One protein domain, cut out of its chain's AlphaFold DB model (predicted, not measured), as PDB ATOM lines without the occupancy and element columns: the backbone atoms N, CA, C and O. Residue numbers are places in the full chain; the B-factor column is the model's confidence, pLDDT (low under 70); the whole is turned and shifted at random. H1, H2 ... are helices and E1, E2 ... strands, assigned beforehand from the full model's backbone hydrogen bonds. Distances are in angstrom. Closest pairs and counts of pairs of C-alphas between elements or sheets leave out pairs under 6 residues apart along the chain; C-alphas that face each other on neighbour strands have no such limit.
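Overview. This is residues 2 to 117 of the 126 residues of an uncharacterized protein of Acidipila dinghuensis (UniProt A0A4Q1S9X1). A very long helix, H1, sticks out with residues 2 to 39 as an arm from a small head, where its other end meets helix H2 and the hairpin E1 and E2. The printed part has 116 residues with, in order, H1, H2, E1 and E2, mostly helix; the sheet, E1 - E2, is antiparallel. It is extended, with a radius of gyration of the C-alphas of 23.6 A and spans of 83 by 38 by 18 A.

Along the chain. H1, residues 2 to 50, begins with C-alpha 2 at (14.437, 132.192, -25.004) and is 73.0 A long from first to last C-alpha. H2, residues 61 to 82, is 32.7 A long. E1 is residues 104 to 108; E2, residues 113 to 116, ends with C-alpha 116 at (-38.222, 149.213, 23.151).

Arrangement. H1 touches H2 with residues 45 to 50 alone, closest at the C-alphas of Arg 49 and Gly 61, 4.0 A, at a steep tilt of 58 degrees. N 106 of E1 and O 115 of E2 are 2.9 A apart, within hydrogen-bond range. O i to N i+4 pairs are within range throughout H1, and 17 of 18 in H2.

Size, cuts and confidence. The printed part has no cut. H2 to E1 is a long link; residues 84 to 88 have pLDDT under 70.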
ATOM      1  N   SER A   2      14.362 130.971 -25.837       72.00
ATOM      2  CA  SER A   2      14.437 132.192 -25.004       72.00
ATOM      3  C   SER A   2      13.094 132.909 -24.782       72.00
ATOM      4  O   SER A   2      12.828 133.373 -23.682       72.00
ATOM      5  N   LEU A   3      12.214 132.945 -25.791       74.88
ATOM      6  CA  LEU A   3      10.922 133.647 -25.699       74.88
ATOM      7  C   LEU A   3       9.989 133.060 -24.625       74.88
ATOM      8  O   LEU A   3       9.366 133.811 -23.885       74.88
ATOM      9  N   LEU A   4       9.921 131.729 -24.496       80.69
ATOM     10  CA  LEU A   4       9.074 131.057 -23.496       80.69
ATOM     11  C   LEU A   4       9.515 131.356 -22.057       80.69
ATOM     12  O   LEU A   4       8.679 131.440 -21.161       80.69
ATOM     13  N   TRP A   5      10.817 131.547 -21.846       79.62
ATOM     14  CA  TRP A   5      11.376 131.865 -20.537       79.62
ATOM     15  C   TRP A   5      11.053 133.310 -20.126       79.62
ATOM     16  O   TRP A   5      10.572 133.534 -19.019       79.62
ATOM     17  N   SER A   6      11.158 134.268 -21.055       83.75
ATOM     18  CA  SER A   6      10.739 135.658 -20.810       83.75
ATOM     19  C   SER A   6       9.240 135.789 -20.513       83.75
ATOM     20  O   SER A   6       8.853 136.568 -19.647       83.75
ATOM     21  N   TRP A   7       8.382 135.006 -21.177       88.00
ATOM     22  CA  TRP A   7       6.943 134.993 -20.873       88.00
ATOM     23  C   TRP A   7       6.645 134.479 -19.459       88.00
ATOM     24  O   TRP A   7       5.793 135.047 -18.776       88.00
ATOM     25  N   LEU A   8       7.356 133.447 -18.994       88.00
ATOM     26  CA  LEU A   8       7.198 132.911 -17.638       88.00
ATOM     27  C   LEU A   8       7.591 133.933 -16.562       88.00
ATOM     28  O   LEU A   8       6.871 134.083 -15.573       88.00
ATOM     29  N   GLU A   9       8.677 134.680 -16.766       91.19
ATOM     30  CA  GLU A   9       9.089 135.742 -15.840       91.19
ATOM     31  C   GLU A   9       8.067 136.884 -15.779       91.19
ATOM     32  O   GLU A   9       7.722 137.345 -14.688       91.19
ATOM     33  N   ILE A  10       7.523 137.302 -16.928       92.00
ATOM     34  CA  ILE A  10       6.485 138.341 -16.992       92.00
ATOM     35  C   ILE A  10       5.232 137.891 -16.233       92.00
ATOM     36  O   ILE A  10       4.721 138.637 -15.398       92.00
ATOM     37  N   ILE A  11       4.765 136.661 -16.468       94.00
ATOM     38  CA  ILE A  11       3.580 136.115 -15.791       94.00
ATOM     39  C   ILE A  11       3.806 136.056 -14.276       94.00
ATOM     40  O   ILE A  11       2.940 136.492 -13.517       94.00
ATOM     41  N   SER A  12       4.975 135.589 -13.826       94.94
ATOM     42  CA  SER A  12       5.309 135.531 -12.398       94.94
ATOM     43  C   SER A  12       5.263 136.914 -11.745       94.94
ATOM     44  O   SER A  12       4.656 137.080 -10.688       94.94
ATOM     45  N   ARG A  13       5.840 137.935 -12.392       95.88
ATOM     46  CA  ARG A  13       5.813 139.317 -11.885       95.88
ATOM     47  C   ARG A  13       4.405 139.896 -11.862       95.88
ATOM     48  O   ARG A  13       4.044 140.569 -10.900       95.88
ATOM     49  N   CYS A  14       3.584 139.604 -12.868       95.69
ATOM     50  CA  CYS A  14       2.178 140.003 -12.868       95.69
ATOM     51  C   CYS A  14       1.409 139.378 -11.695       95.69
ATOM     52  O   CYS A  14       0.618 140.073 -11.060       95.69
ATOM     53  N   ILE A  15       1.662 138.103 -11.380       96.62
ATOM     54  CA  ILE A  15       1.036 137.417 -10.242       96.62
ATOM     55  C   ILE A  15       1.476 138.048  -8.916       96.62
ATOM     56  O   ILE A  15       0.624 138.341  -8.079       96.62
ATOM     57  N   GLU A  16       2.772 138.310  -8.730       96.50
ATOM     58  CA  GLU A  16       3.292 138.982  -7.529       96.50
ATOM     59  C   GLU A  16       2.646 140.359  -7.327       96.50
ATOM     60  O   GLU A  16       2.156 140.667  -6.240       96.50
ATOM     61  N   ILE A  17       2.584 141.174  -8.385       96.88
ATOM     62  CA  ILE A  17       1.972 142.507  -8.337       96.88
ATOM     63  C   ILE A  17       0.477 142.402  -8.015       96.88
ATOM     64  O   ILE A  17      -0.015 143.125  -7.150       96.88
ATOM     65  N   ALA A  18      -0.248 141.488  -8.663       97.00
ATOM     66  CA  ALA A  18      -1.667 141.269  -8.394       97.00
ATOM     67  C   ALA A  18      -1.919 140.842  -6.938       97.00
ATOM     68  O   ALA A  18      -2.854 141.334  -6.306       97.00
ATOM     69  N   LEU A  19      -1.061 139.982  -6.381       97.38
ATOM     70  CA  LEU A  19      -1.143 139.553  -4.988       97.38
ATOM     71  C   LEU A  19      -0.884 140.718  -4.022       97.38
ATOM     72  O   LEU A  19      -1.625 140.887  -3.055       97.38
ATOM     73  N   LEU A  20       0.112 141.563  -4.302       97.06
ATOM     74  CA  LEU A  20       0.394 142.761  -3.502       97.06
ATOM     75  C   LEU A  20      -0.773 143.753  -3.526       97.06
ATOM     76  O   LEU A  20      -1.157 144.278  -2.479       97.06
ATOM     77  N   ILE A  21      -1.378 143.971  -4.696       97.56
ATOM     78  CA  ILE A  21      -2.572 144.813  -4.834       97.56
ATOM     79  C   ILE A  21      -3.725 144.227  -4.017       97.56
ATOM     80  O   ILE A  21      -4.359 144.956  -3.256       97.56
ATOM     81  N   LEU A  22      -3.975 142.918  -4.121       97.38
ATOM     82  CA  LEU A  22      -5.034 142.246  -3.370       97.38
ATOM     83  C   LEU A  22      -4.847 142.413  -1.857       97.38
ATOM     84  O   LEU A  22      -5.788 142.790  -1.160       97.38
ATOM     85  N   VAL A  23      -3.633 142.188  -1.351       97.44
ATOM     86  CA  VAL A  23      -3.305 142.380   0.070       97.44
ATOM     87  C   VAL A  23      -3.534 143.832   0.489       97.44
ATOM     88  O   VAL A  23      -4.141 144.078   1.533       97.44
ATOM     89  N   GLY A  24      -3.118 144.796  -0.336       97.44
ATOM     90  CA  GLY A  24      -3.360 146.218  -0.095       97.44
ATOM     91  C   GLY A  24      -4.851 146.554   0.002       97.44
ATOM     92  O   GLY A  24      -5.280 147.194   0.962       97.44
ATOM     93  N   VAL A  25      -5.662 146.069  -0.942       97.12
ATOM     94  CA  VAL A  25      -7.122 146.272  -0.950       97.12
ATOM     95  C   VAL A  25      -7.770 145.670   0.296       97.12
ATOM     96  O   VAL A  25      -8.587 146.331   0.940       97.12
ATOM     97  N   VAL A  26      -7.384 144.450   0.681       96.50
ATOM     98  CA  VAL A  26      -7.902 143.792   1.891       96.50
ATOM     99  C   VAL A  26      -7.537 144.585   3.144       96.50
ATOM    100  O   VAL A  26      -8.406 144.837   3.979       96.50
ATOM    101  N   ALA A  27      -6.286 145.033   3.274       95.44
ATOM    102  CA  ALA A  27      -5.845 145.820   4.424       95.44
ATOM    103  C   ALA A  27      -6.638 147.130   4.558       95.44
ATOM    104  O   ALA A  27      -7.102 147.475   5.648       95.44
ATOM    105  N   VAL A  28      -6.859 147.829   3.441       96.31
ATOM    106  CA  VAL A  28      -7.676 149.046   3.399       96.31
ATOM    107  C   VAL A  28      -9.124 148.746   3.795       96.31
ATOM    108  O   VAL A  28      -9.671 149.434   4.659       96.31
ATOM    109  N   ALA A  29      -9.734 147.698   3.237       94.44
ATOM    110  CA  ALA A  29     -11.108 147.306   3.551       94.44
ATOM    111  C   ALA A  29     -11.297 146.978   5.043       94.44
ATOM    112  O   ALA A  29     -12.252 147.454   5.665       94.44
ATOM    113  N   VAL A  30     -10.361 146.238   5.650       93.69
ATOM    114  CA  VAL A  30     -10.373 145.949   7.093       93.69
ATOM    115  C   VAL A  30     -10.249 147.239   7.906       93.69
ATOM    116  O   VAL A  30     -11.006 147.441   8.856       93.69
ATOM    117  N   GLY A  31      -9.351 148.148   7.513       93.56
ATOM    118  CA  GLY A  31      -9.198 149.449   8.167       93.56
ATOM    119  C   GLY A  31     -10.494 150.268   8.170       93.56
ATOM    120  O   GLY A  31     -10.895 150.804   9.210       93.56
ATOM    121  N   PHE A  32     -11.194 150.317   7.034       94.25
ATOM    122  CA  PHE A  32     -12.502 150.969   6.926       94.25
ATOM    123  C   PHE A  32     -13.561 150.301   7.808       94.25
ATOM    124  O   PHE A  32     -14.270 151.008   8.526       94.25
ATOM    125  N   ALA A  33     -13.638 148.968   7.812       92.38
ATOM    126  CA  ALA A  33     -14.599 148.223   8.623       92.38
ATOM    127  C   ALA A  33     -14.411 148.480  10.130       92.38
ATOM    128  O   ALA A  33     -15.372 148.792  10.833       92.38
ATOM    129  N   VAL A  34     -13.167 148.445  10.623       92.25
ATOM    130  CA  VAL A  34     -12.848 148.729  12.035       92.25
ATOM    131  C   VAL A  34     -13.223 150.165  12.409       92.25
ATOM    132  O   VAL A  34     -13.782 150.415  13.481       92.25
ATOM    133  N   ARG A  35     -12.937 151.131  11.527       92.69
ATOM    134  CA  ARG A  35     -13.274 152.539  11.765       92.69
ATOM    135  C   ARG A  35     -14.786 152.767  11.782       92.69
ATOM    136  O   ARG A  35     -15.262 153.526  12.629       92.69
ATOM    137  N   ALA A  36     -15.524 152.118  10.882       89.75
ATOM    138  CA  ALA A  36     -16.981 152.178  10.833       89.75
ATOM    139  C   ALA A  36     -17.598 151.619  12.123       89.75
ATOM    140  O   ALA A  36     -18.346 152.330  12.790       89.75
ATOM    141  N   GLU A  37     -17.186 150.423  12.547       89.56
ATOM    142  CA  GLU A  37     -17.654 149.788  13.787       89.56
ATOM    143  C   GLU A  37     -17.377 150.668  15.016       89.56
ATOM    144  O   GLU A  37     -18.252 150.881  15.861       89.56
ATOM    145  N   LYS A  38     -16.174 151.251  15.110       91.81
ATOM    146  CA  LYS A  38     -15.824 152.159  16.213       91.81
ATOM    147  C   LYS A  38     -16.739 153.382  16.246       91.81
ATOM    148  O   LYS A  38     -17.170 153.789  17.327       91.81
ATOM    149  N   ARG A  39     -17.055 153.955  15.081       91.56
ATOM    150  CA  ARG A  39     -17.955 155.109  14.968       91.56
ATOM    151  C   ARG A  39     -19.378 154.745  15.380       91.56
ATOM    152  O   ARG A  39     -19.969 155.482  16.165       91.56
ATOM    153  N   THR A  40     -19.898 153.608  14.924       89.88
ATOM    154  CA  THR A  40     -21.230 153.117  15.304       89.88
ATOM    155  C   THR A  40     -21.328 152.907  16.812       89.88
ATOM    156  O   THR A  40     -22.279 153.368  17.441       89.88
ATOM    157  N   ARG A  41     -20.304 152.313  17.439       89.94
ATOM    158  CA  ARG A  41     -20.257 152.149  18.901       89.94
ATOM    159  C   ARG A  41     -20.244 153.476  19.646       89.94
ATOM    160  O   ARG A  41     -20.925 153.605  20.659       89.94
ATOM    161  N   GLN A  42     -19.481 154.457  19.168       91.75
ATOM    162  CA  GLN A  42     -19.462 155.793  19.768       91.75
ATOM    163  C   GLN A  42     -20.823 156.485  19.648       91.75
ATOM    164  O   GLN A  42     -21.311 157.029  20.633       91.75
ATOM    165  N   GLN A  43     -21.465 156.406  18.481       91.88
ATOM    166  CA  GLN A  43     -22.805 156.960  18.269       91.88
ATOM    167  C   GLN A  43     -23.849 156.292  19.165       91.88
ATOM    168  O   GLN A  43     -24.661 156.983  19.768       91.88
ATOM    169  N   MET A  44     -23.787 154.968  19.314       93.62
ATOM    170  CA  MET A  44     -24.674 154.223  20.206       93.62
ATOM    171  C   MET A  44     -24.490 154.638  21.674       93.62
ATOM    172  O   MET A  44     -25.476 154.787  22.391       93.62
ATOM    173  N   ARG A  45     -23.246 154.857  22.123       94.31
ATOM    174  CA  ARG A  45     -22.961 155.367  23.478       94.31
ATOM    175  C   ARG A  45     -23.537 156.758  23.692       94.31
ATOM    176  O   ARG A  45     -24.167 156.995  24.716       94.31
ATOM    177  N   GLU A  46     -23.359 157.649  22.724       93.62
ATOM    178  CA  GLU A  46     -23.908 159.003  22.806       93.62
ATOM    179  C   GLU A  46     -25.440 158.983  22.834       93.62
ATOM    180  O   GLU A  46     -26.054 159.592  23.708       93.62
ATOM    181  N   ALA A  47     -26.065 158.187  21.963       93.50
ATOM    182  CA  ALA A  47     -27.509 157.993  21.970       93.50
ATOM    183  C   ALA A  47     -27.998 157.450  23.322       93.50
ATOM    184  O   ALA A  47     -29.014 157.912  23.838       93.50
ATOM    185  N   ALA A  48     -27.270 156.513  23.937       93.75
ATOM    186  CA  ALA A  48     -27.661 155.924  25.217       93.75
ATOM    187  C   ALA A  48     -27.589 156.946  26.360       93.75
ATOM    188  O   ALA A  48     -28.479 156.981  27.207       93.75
ATOM    189  N   ARG A  49     -26.575 157.820  26.356       93.88
ATOM    190  CA  ARG A  49     -26.417 158.917  27.329       93.88
ATOM    191  C   ARG A  49     -27.546 159.944  27.264       93.88
ATOM    192  O   ARG A  49     -27.858 160.551  28.280       93.88
ATOM    193  N   GLN A  50     -28.161 160.130  26.100       93.81
ATOM    194  CA  GLN A  50     -29.245 161.099  25.905       93.81
ATOM    195  C   GLN A  50     -30.643 160.465  25.998       93.81
ATOM    196  O   GLN A  50     -31.638 161.167  26.179       93.81
ATOM    197  N   SER A  51     -30.734 159.139  25.893       93.19
ATOM    198  CA  SER A  51     -32.004 158.413  25.872       93.19
ATOM    199  C   SER A  51     -32.517 158.093  27.273       93.19
ATOM    200  O   SER A  51     -31.774 157.661  28.158       93.19
ATOM    201  N   ARG A  52     -33.833 158.230  27.448       95.62
ATOM    202  CA  ARG A  52     -34.553 157.816  28.656       95.62
ATOM    203  C   ARG A  52     -35.375 156.565  28.388       95.62
ATOM    204  O   ARG A  52     -35.898 156.359  27.295       95.62
ATOM    205  N   CYS A  53     -35.506 155.735  29.410       95.44
ATOM    206  CA  CYS A  53     -36.362 154.570  29.385       95.44
ATOM    207  C   CYS A  53     -37.832 154.994  29.270       95.44
ATOM    208  O   CYS A  53     -38.340 155.736  30.106       95.44
ATOM    209  N   VAL A  54     -38.527 154.453  28.272       94.25
ATOM    210  CA  VAL A  54     -39.964 154.687  28.041       94.25
ATOM    211  C   VAL A  54     -40.839 154.130  29.177       94.25
ATOM    212  O   VAL A  54     -41.921 154.655  29.408       94.25
ATOM    213  N   ARG A  55     -40.386 153.099  29.913       93.19
ATOM    214  CA  ARG A  55     -41.161 152.499  31.020       93.19
ATOM    215  C   ARG A  55     -41.009 153.241  32.350       93.19
ATOM    216  O   ARG A  55     -42.006 153.484  33.013       93.19
ATOM    217  N   CYS A  56     -39.779 153.559  32.759       94.25
ATOM    218  CA  CYS A  56     -39.500 154.108  34.098       94.25
ATOM    219  C   CYS A  56     -38.897 155.523  34.100       94.25
ATOM    220  O   CYS A  56     -38.636 156.075  35.162       94.25
ATOM    221  N   GLY A  57     -38.622 156.111  32.932       94.12
ATOM    222  CA  GLY A  57     -38.058 157.462  32.809       94.12
ATOM    223  C   GLY A  57     -36.571 157.599  33.165       94.12
ATOM    224  O   GLY A  57     -35.996 158.668  32.938       94.12
ATOM    225  N   ALA A  58     -35.938 156.539  33.683       94.06
ATOM    226  CA  ALA A  58     -34.514 156.518  34.012       94.06
ATOM    227  C   ALA A  58     -33.640 156.709  32.764       94.06
ATOM    228  O   ALA A  58     -33.995 156.275  31.667       94.06
ATOM    229  N   LEU A  59     -32.479 157.342  32.931       94.75
ATOM    230  CA  LEU A  59     -31.489 157.455  31.863       94.75
ATOM    231  C   LEU A  59     -30.938 156.059  31.529       94.75
ATOM    232  O   LEU A  59     -30.649 155.288  32.442       94.75
ATOM    233  N   LEU A  60     -30.788 155.723  30.244       94.00
ATOM    234  CA  LEU A  60     -30.146 154.458  29.863       94.00
ATOM    235  C   LEU A  60     -28.640 154.521  30.154       94.00
ATOM    236  O   LEU A  60     -28.106 153.689  30.886       94.00
ATOM    237  N   GLY A  61     -27.961 155.540  29.623       93.75
ATOM    238  CA  GLY A  61     -26.539 155.761  29.863       93.75
ATOM    239  C   GLY A  61     -25.645 154.605  29.401       93.75
ATOM    240  O   GLY A  61     -26.047 153.720  28.645       93.75
ATOM    241  N   GLU A  62     -24.392 154.623  29.852       93.75
ATOM    242  CA  GLU A  62     -23.433 153.556  29.539       93.75
ATOM    243  C   GLU A  62     -23.712 152.267  30.307       93.75
ATOM    244  O   GLU A  62     -23.440 151.179  29.800       93.75
ATOM    245  N   GLU A  63     -24.297 152.381  31.498       94.38
ATOM    246  CA  GLU A  63     -24.651 151.238  32.332       94.38
ATOM    247  C   GLU A  63     -25.644 150.316  31.620       94.38
ATOM    248  O   GLU A  63     -25.454 149.101  31.612       94.38
ATOM    249  N   ALA A  64     -26.629 150.877  30.909       95.12
ATOM    250  CA  ALA A  64     -27.568 150.072  30.136       95.12
ATOM    251  C   ALA A  64     -26.898 149.248  29.026       95.12
ATOM    252  O   ALA A  64     -27.348 148.145  28.701       95.12
ATOM    253  N   LEU A  65     -25.829 149.775  28.425       95.69
ATOM    254  CA  LEU A  65     -25.050 149.068  27.407       95.69
ATOM    255  C   LEU A  65     -24.195 147.971  28.038       95.69
ATOM    256  O   LEU A  65     -24.174 146.849  27.535       95.69
ATOM    257  N   ALA A  66     -23.535 148.276  29.157       94.94
ATOM    258  CA  ALA A  66     -22.727 147.315  29.898       94.94
ATOM    259  C   ALA A  66     -23.572 146.134  30.400       94.94
ATOM    260  O   ALA A  66     -23.157 144.982  30.279       94.94
ATOM    261  N   LEU A  67     -24.787 146.401  30.884       95.38
ATOM    262  CA  LEU A  67     -25.717 145.374  31.349       95.38
ATOM    263  C   LEU A  67     -26.181 144.477  30.191       95.38
ATOM    264  O   LEU A  67     -26.211 143.255  30.326       95.38
ATOM    265  N   ALA A  68     -26.434 145.062  29.016       94.62
ATOM    266  CA  ALA A  68     -26.728 144.305  27.801       94.62
ATOM    267  C   ALA A  68     -25.548 143.442  27.331       94.62
ATOM    268  O   ALA A  68     -25.759 142.314  26.888       94.62
ATOM    269  N   ASP A  69     -24.318 143.962  27.392       94.44
ATOM    270  CA  ASP A  69     -23.105 143.211  27.052       94.44
ATOM    271  C   ASP A  69     -22.885 142.042  28.021       94.44
ATOM    272  O   ASP A  69     -22.572 140.935  27.578       94.44
ATOM    273  N   ALA A  70     -23.111 142.260  29.318       94.25
ATOM    274  CA  ALA A  70     -22.995 141.236  30.348       94.25
ATOM    275  C   ALA A  70     -24.053 140.132  30.199       94.25
ATOM    276  O   ALA A  70     -23.700 138.953  30.235       94.25
ATOM    277  N   GLU A  71     -25.332 140.473  29.988       93.62
ATOM    278  CA  GLU A  71     -26.375 139.470  29.703       93.62
ATOM    279  C   GLU A  71     -26.054 138.672  28.438       93.62
ATOM    280  O   GLU A  71     -26.174 137.448  28.420       93.62
ATOM    281  N   TRP A  72     -25.603 139.350  27.381       92.38
ATOM    282  CA  TRP A  72     -25.264 138.694  26.125       92.38
ATOM    283  C   TRP A  72     -24.070 137.740  26.264       92.38
ATOM    284  O   TRP A  72     -24.066 136.672  25.654       92.38
ATOM    285  N   ALA A  73     -23.061 138.107  27.060       91.56
ATOM    286  CA  ALA A  73     -21.930 137.234  27.368       91.56
ATOM    287  C   ALA A  73     -22.384 135.991  28.142       91.56
ATOM    288  O   ALA A  73     -22.081 134.881  27.721       91.56
ATOM    289  N   LYS A  74     -23.201 136.162  29.190       91.81
ATOM    290  CA  LYS A  74     -23.759 135.041  29.963       91.81
ATOM    291  C   LYS A  74     -24.559 134.077  29.090       91.81
ATOM    292  O   LYS A  74     -24.374 132.871  29.187       91.81
ATOM    293  N   MET A  75     -25.429 134.604  28.226       88.12
ATOM    294  CA  MET A  75     -26.225 133.770  27.325       88.12
ATOM    295  C   MET A  75     -25.338 133.001  26.343       88.12
ATOM    296  O   MET A  75     -25.600 131.835  26.059       88.12
ATOM    297  N   ARG A  76     -24.277 133.636  25.837       88.19
ATOM    298  CA  ARG A  76     -23.323 132.974  24.947       88.19
ATOM    299  C   ARG A  76     -22.584 131.846  25.656       88.19
ATOM    300  O   ARG A  76     -22.547 130.748  25.119       88.19
ATOM    301  N   ASP A  77     -22.076 132.105  26.857       88.94
ATOM    302  CA  ASP A  77     -21.363 131.109  27.657       88.94
ATOM    303  C   ASP A  77     -22.258 129.902  27.979       88.94
ATOM    304  O   ASP A  77     -21.805 128.761  27.928       88.94
ATOM    305  N   GLU A  78     -23.540 130.133  28.273       87.56
ATOM    306  CA  GLU A  78     -24.503 129.060  28.538       87.56
ATOM    307  C   GLU A  78     -24.793 128.214  27.288       87.56
ATOM    308  O   GLU A  78     -24.843 126.982  27.355       87.56
ATOM    309  N   LEU A  79     -24.930 128.848  26.119       84.00
ATOM    310  CA  LEU A  79     -25.077 128.121  24.855       84.00
ATOM    311  C   LEU A  79     -23.816 127.327  24.499       84.00
ATOM    312  O   LEU A  79     -23.916 126.173  24.079       84.00
ATOM    313  N   ASP A  80     -22.640 127.919  24.692       84.75
ATOM    314  CA  ASP A  80     -21.365 127.265  24.402       84.75
ATOM    315  C   ASP A  80     -21.168 126.022  25.292       84.75
ATOM    316  O   ASP A  80     -20.668 124.997  24.823       84.75
ATOM    317  N   ARG A  81     -21.630 126.060  26.553       84.94
ATOM    318  CA  ARG A  81     -21.623 124.896  27.461       84.94
ATOM    319  C   ARG A  81     -22.652 123.835  27.088       84.94
ATOM    320  O   ARG A  81     -22.331 122.649  27.102       84.94
ATOM    321  N   SER A  82     -23.883 124.237  26.776       81.94
ATOM    322  CA  SER A  82     -24.983 123.299  26.502       81.94
ATOM    323  C   SER A  82     -24.848 122.592  25.153       81.94
ATOM    324  O   SER A  82     -25.368 121.487  24.976       81.94
ATOM    325  N   HIS A  83     -24.120 123.179  24.197       74.38
ATOM    326  CA  HIS A  83     -24.042 122.649  22.843       74.38
ATOM    327  C   HIS A  83     -22.656 122.742  22.198       74.38
ATOM    328  O   HIS A  83     -22.516 123.199  21.062       74.38
ATOM    329  N   PHE A  84     -21.651 122.169  22.863       63.12
ATOM    330  CA  PHE A  84     -20.262 122.094  22.388       63.12
ATOM    331  C   PHE A  84     -20.092 121.632  20.918       63.12
ATOM    332  O   PHE A  84     -19.125 122.002  20.256       63.12
ATOM    333  N   TYR A  85     -21.045 120.865  20.368       67.06
ATOM    334  CA  TYR A  85     -20.986 120.324  19.001       67.06
ATOM    335  C   TYR A  85     -21.908 120.994  17.965       67.06
ATOM    336  O   TYR A  85     -21.840 120.636  16.787       67.06
ATOM    337  N   ARG A  86     -22.769 121.957  18.332       69.06
ATOM    338  CA  ARG A  86     -23.660 122.642  17.370       69.06
ATOM    339  C   ARG A  86     -23.300 124.118  17.255       69.06
ATOM    340  O   ARG A  86     -23.359 124.867  18.219       69.06
ATOM    341  N   ARG A  87     -22.980 124.556  16.034       65.62
ATOM    342  CA  ARG A  87     -22.771 125.978  15.733       65.62
ATOM    343  C   ARG A  87     -24.124 126.686  15.654       65.62
ATOM    344  O   ARG A  87     -24.832 126.539  14.660       65.62
ATOM    345  N   TYR A  88     -24.468 127.473  16.670       69.81
ATOM    346  CA  TYR A  88     -25.631 128.360  16.624       69.81
ATOM    347  C   TYR A  88     -25.245 129.726  16.062       69.81
ATOM    348  O   TYR A  88     -24.264 130.340  16.481       69.81
ATOM    349  N   ARG A  89     -26.054 130.245  15.133       73.81
ATOM    350  CA  ARG A  89     -25.968 131.649  14.723       73.81
ATOM    351  C   ARG A  89     -26.768 132.491  15.713       73.81
ATOM    352  O   ARG A  89     -27.966 132.681  15.538       73.81
ATOM    353  N   MET A  90     -26.105 132.997  16.749       75.00
ATOM    354  CA  MET A  90     -26.728 133.942  17.675       75.00
ATOM    355  C   MET A  90     -26.814 135.332  17.040       75.00
ATOM    356  O   MET A  90     -25.800 135.942  16.700       75.00
ATOM    357  N   VAL A  91     -28.035 135.841  16.894       82.06
ATOM    358  CA  VAL A  91     -28.292 137.219  16.467       82.06
ATOM    359  C   VAL A  91     -28.596 138.046  17.707       82.06
ATOM    360  O   VAL A  91     -29.533 137.748  18.441       82.06
ATOM    361  N   ARG A  92     -27.791 139.081  17.956       87.31
ATOM    362  CA  ARG A  92     -27.996 139.983  19.091       87.31
ATOM    363  C   ARG A  92     -29.186 140.899  18.823       87.31
ATOM    364  O   ARG A  92     -29.054 141.871  18.085       87.31
ATOM    365  N   THR A  93     -30.330 140.578  19.424       86.75
ATOM    366  CA  THR A  93     -31.594 141.305  19.231       86.75
ATOM    367  C   THR A  93     -31.696 142.570  20.088       86.75
ATOM    368  O   THR A  93     -32.327 143.532  19.656       86.75
ATOM    369  N   TRP A  94     -31.025 142.629  21.247       92.06
ATOM    370  CA  TRP A  94     -30.969 143.821  22.106       92.06
ATOM    371  C   TRP A  94     -29.554 144.392  22.262       92.06
ATOM    372  O   TRP A  94     -28.546 143.680  22.311       92.06
ATOM    373  N   ARG A  95     -29.476 145.721  22.360       93.75
ATOM    374  CA  ARG A  95     -28.233 146.501  22.484       93.75
ATOM    375  C   ARG A  95     -28.128 147.263  23.803       93.75
ATOM    376  O   ARG A  95     -27.010 147.563  24.202       93.75
ATOM    377  N   ALA A  96     -29.243 147.524  24.483       95.69
ATOM    378  CA  ALA A  96     -29.273 148.140  25.807       95.69
ATOM    379  C   ALA A  96     -30.329 147.470  26.698       95.69
ATOM    380  O   ALA A  96     -31.341 146.975  26.196       95.69
ATOM    381  N   ILE A  97     -30.102 147.476  28.009       96.25
ATOM    382  CA  ILE A  97     -31.060 147.031  29.027       96.25
ATOM    383  C   ILE A  97     -31.161 148.125  30.084       96.25
ATOM    384  O   ILE A  97     -30.150 148.539  30.631       96.25
ATOM    385  N   CYS A  98     -32.360 148.622  30.375       96.12
ATOM    386  CA  CYS A  98     -32.530 149.675  31.372       96.12
ATOM    387  C   CYS A  98     -32.118 149.177  32.773       96.12
ATOM    388  O   CYS A  98     -32.707 148.201  33.238       96.12
ATOM    389  N   PRO A  99     -31.201 149.861  33.487       94.50
ATOM    390  CA  PRO A  99     -30.777 149.437  34.824       94.50
ATOM    391  C   PRO A  99     -31.893 149.562  35.871       94.50
ATOM    392  O   PRO A  99     -31.905 148.823  36.847       94.50
ATOM    393  N   GLY A 100     -32.863 150.463  35.662       93.88
ATOM    394  CA  GLY A 100     -33.956 150.688  36.611       93.88
ATOM    395  C   GLY A 100     -35.096 149.669  36.532       93.88
ATOM    396  O   GLY A 100     -35.673 149.324  37.555       93.88
ATOM    397  N   CYS A 101     -35.449 149.194  35.332       93.62
ATOM    398  CA  CYS A 101     -36.624 148.327  35.143       93.62
ATOM    399  C   CYS A 101     -36.379 147.075  34.289       93.62
ATOM    400  O   CYS A 101     -37.320 146.336  34.021       93.62
ATOM    401  N   GLY A 102     -35.155 146.852  33.804       93.50
ATOM    402  CA  GLY A 102     -34.807 145.680  32.994       93.50
ATOM    403  C   GLY A 102     -35.342 145.689  31.556       93.50
ATOM    404  O   GLY A 102     -35.110 144.740  30.814       93.50
ATOM    405  N   ALA A 103     -36.034 146.749  31.126       94.38
ATOM    406  CA  ALA A 103     -36.554 146.854  29.765       94.38
ATOM    407  C   ALA A 103     -35.437 146.749  28.716       94.38
ATOM    408  O   ALA A 103     -34.425 147.451  28.807       94.38
ATOM    409  N   ARG A 104     -35.638 145.906  27.699       95.56
ATOM    410  CA  ARG A 104     -34.666 145.664  26.626       95.56
ATOM    411  C   ARG A 104     -34.914 146.592  25.443       95.56
ATOM    412  O   ARG A 104     -36.050 146.797  25.027       95.56
ATOM    413  N   TYR A 105     -33.839 147.119  24.869       95.00
ATOM    414  CA  TYR A 105     -33.895 148.034  23.735       95.00
ATOM    415  C   TYR A 105     -33.003 147.563  22.590       95.00
ATOM    416  O   TYR A 105     -31.855 147.152  22.794       95.00
ATOM    417  N   SER A 106     -33.520 147.672  21.369       94.25
ATOM    418  CA  SER A 106     -32.747 147.545  20.136       94.25
ATOM    419  C   SER A 106     -32.264 148.925  19.698       94.25
ATOM    420  O   SER A 106     -32.961 149.918  19.892       94.25
ATOM    421  N   TYR A 107     -31.066 148.997  19.122       93.94
ATOM    422  CA  TYR A 107     -30.546 150.235  18.547       93.94
ATOM    423  C   TYR A 107     -30.796 150.227  17.042       93.94
ATOM    424  O   TYR A 107     -30.290 149.354  16.335       93.94
ATOM    425  N   GLN A 108     -31.565 151.196  16.554       92.25
ATOM    426  CA  GLN A 108     -31.791 151.381  15.127       92.25
ATOM    427  C   GLN A 108     -30.774 152.377  14.572       92.25
ATOM    428  O   GLN A 108     -30.837 153.567  14.867       92.25
ATOM    429  N   GLU A 109     -29.847 151.908  13.737       87.88
ATOM    430  CA  GLU A 109     -28.791 152.760  13.171       87.88
ATOM    431  C   GLU A 109     -29.341 153.888  12.285       87.88
ATOM    432  O   GLU A 109     -28.816 155.001  12.321       87.88
ATOM    433  N   ALA A 110     -30.422 153.624  11.541       89.00
ATOM    434  CA  ALA A 110     -31.046 154.595  10.638       89.00
ATOM    435  C   ALA A 110     -31.598 155.822  11.380       89.00
ATOM    436  O   ALA A 110     -31.425 156.953  10.931       89.00
ATOM    437  N   THR A 111     -32.233 155.602  12.533       90.31
ATOM    438  CA  THR A 111     -32.845 156.653  13.360       90.31
ATOM    439  C   THR A 111     -31.956 157.084  14.525       90.31
ATOM    440  O   THR A 111     -32.263 158.062  15.200       90.31
ATOM    441  N   ARG A 112     -30.844 156.373  14.758       89.75
ATOM    442  CA  ARG A 112     -29.937 156.528  15.910       89.75
ATOM    443  C   ARG A 112     -30.667 156.512  17.253       89.75
ATOM    444  O   ARG A 112     -30.263 157.191  18.194       89.75
ATOM    445  N   ALA A 113     -31.738 155.730  17.338       92.38
ATOM    446  CA  ALA A 113     -32.618 155.694  18.492       92.38
ATOM    447  C   ALA A 113     -32.698 154.292  19.099       92.38
ATOM    448  O   ALA A 113     -32.562 153.274  18.412       92.38
ATOM    449  N   PHE A 114     -32.949 154.257  20.408       93.69
ATOM    450  CA  PHE A 114     -33.288 153.033  21.118       93.69
ATOM    451  C   PHE A 114     -34.787 152.781  21.030       93.69
ATOM    452  O   PHE A 114     -35.594 153.594  21.476       93.69
ATOM    453  N   VAL A 115     -35.152 151.628  20.478       94.12
ATOM    454  CA  VAL A 115     -36.538 151.178  20.359       94.12
ATOM    455  C   VAL A 115     -36.771 150.059  21.357       94.12
ATOM    456  O   VAL A 115     -35.994 149.104  21.419       94.12
ATOM    457  N   LEU A 116     -37.819 150.211  22.167       94.44
ATOM    458  CA  LEU A 116     -38.222 149.213  23.151       94.44
ATOM    459  C   LEU A 116     -38.562 147.910  22.421       94.44
ATOM    460  O   LEU A 116     -39.383 147.915  21.503       94.44
ATOM    461  N   LEU A 117     -37.931 146.808  22.819       92.44
ATOM    462  CA  LEU A 117     -38.375 145.491  22.386       92.44
ATOM    463  C   LEU A 117     -39.599 145.096  23.215       92.44
ATOM    464  O   LEU A 117     -39.589 145.313  24.430       92.44
TER     465      LEU A 117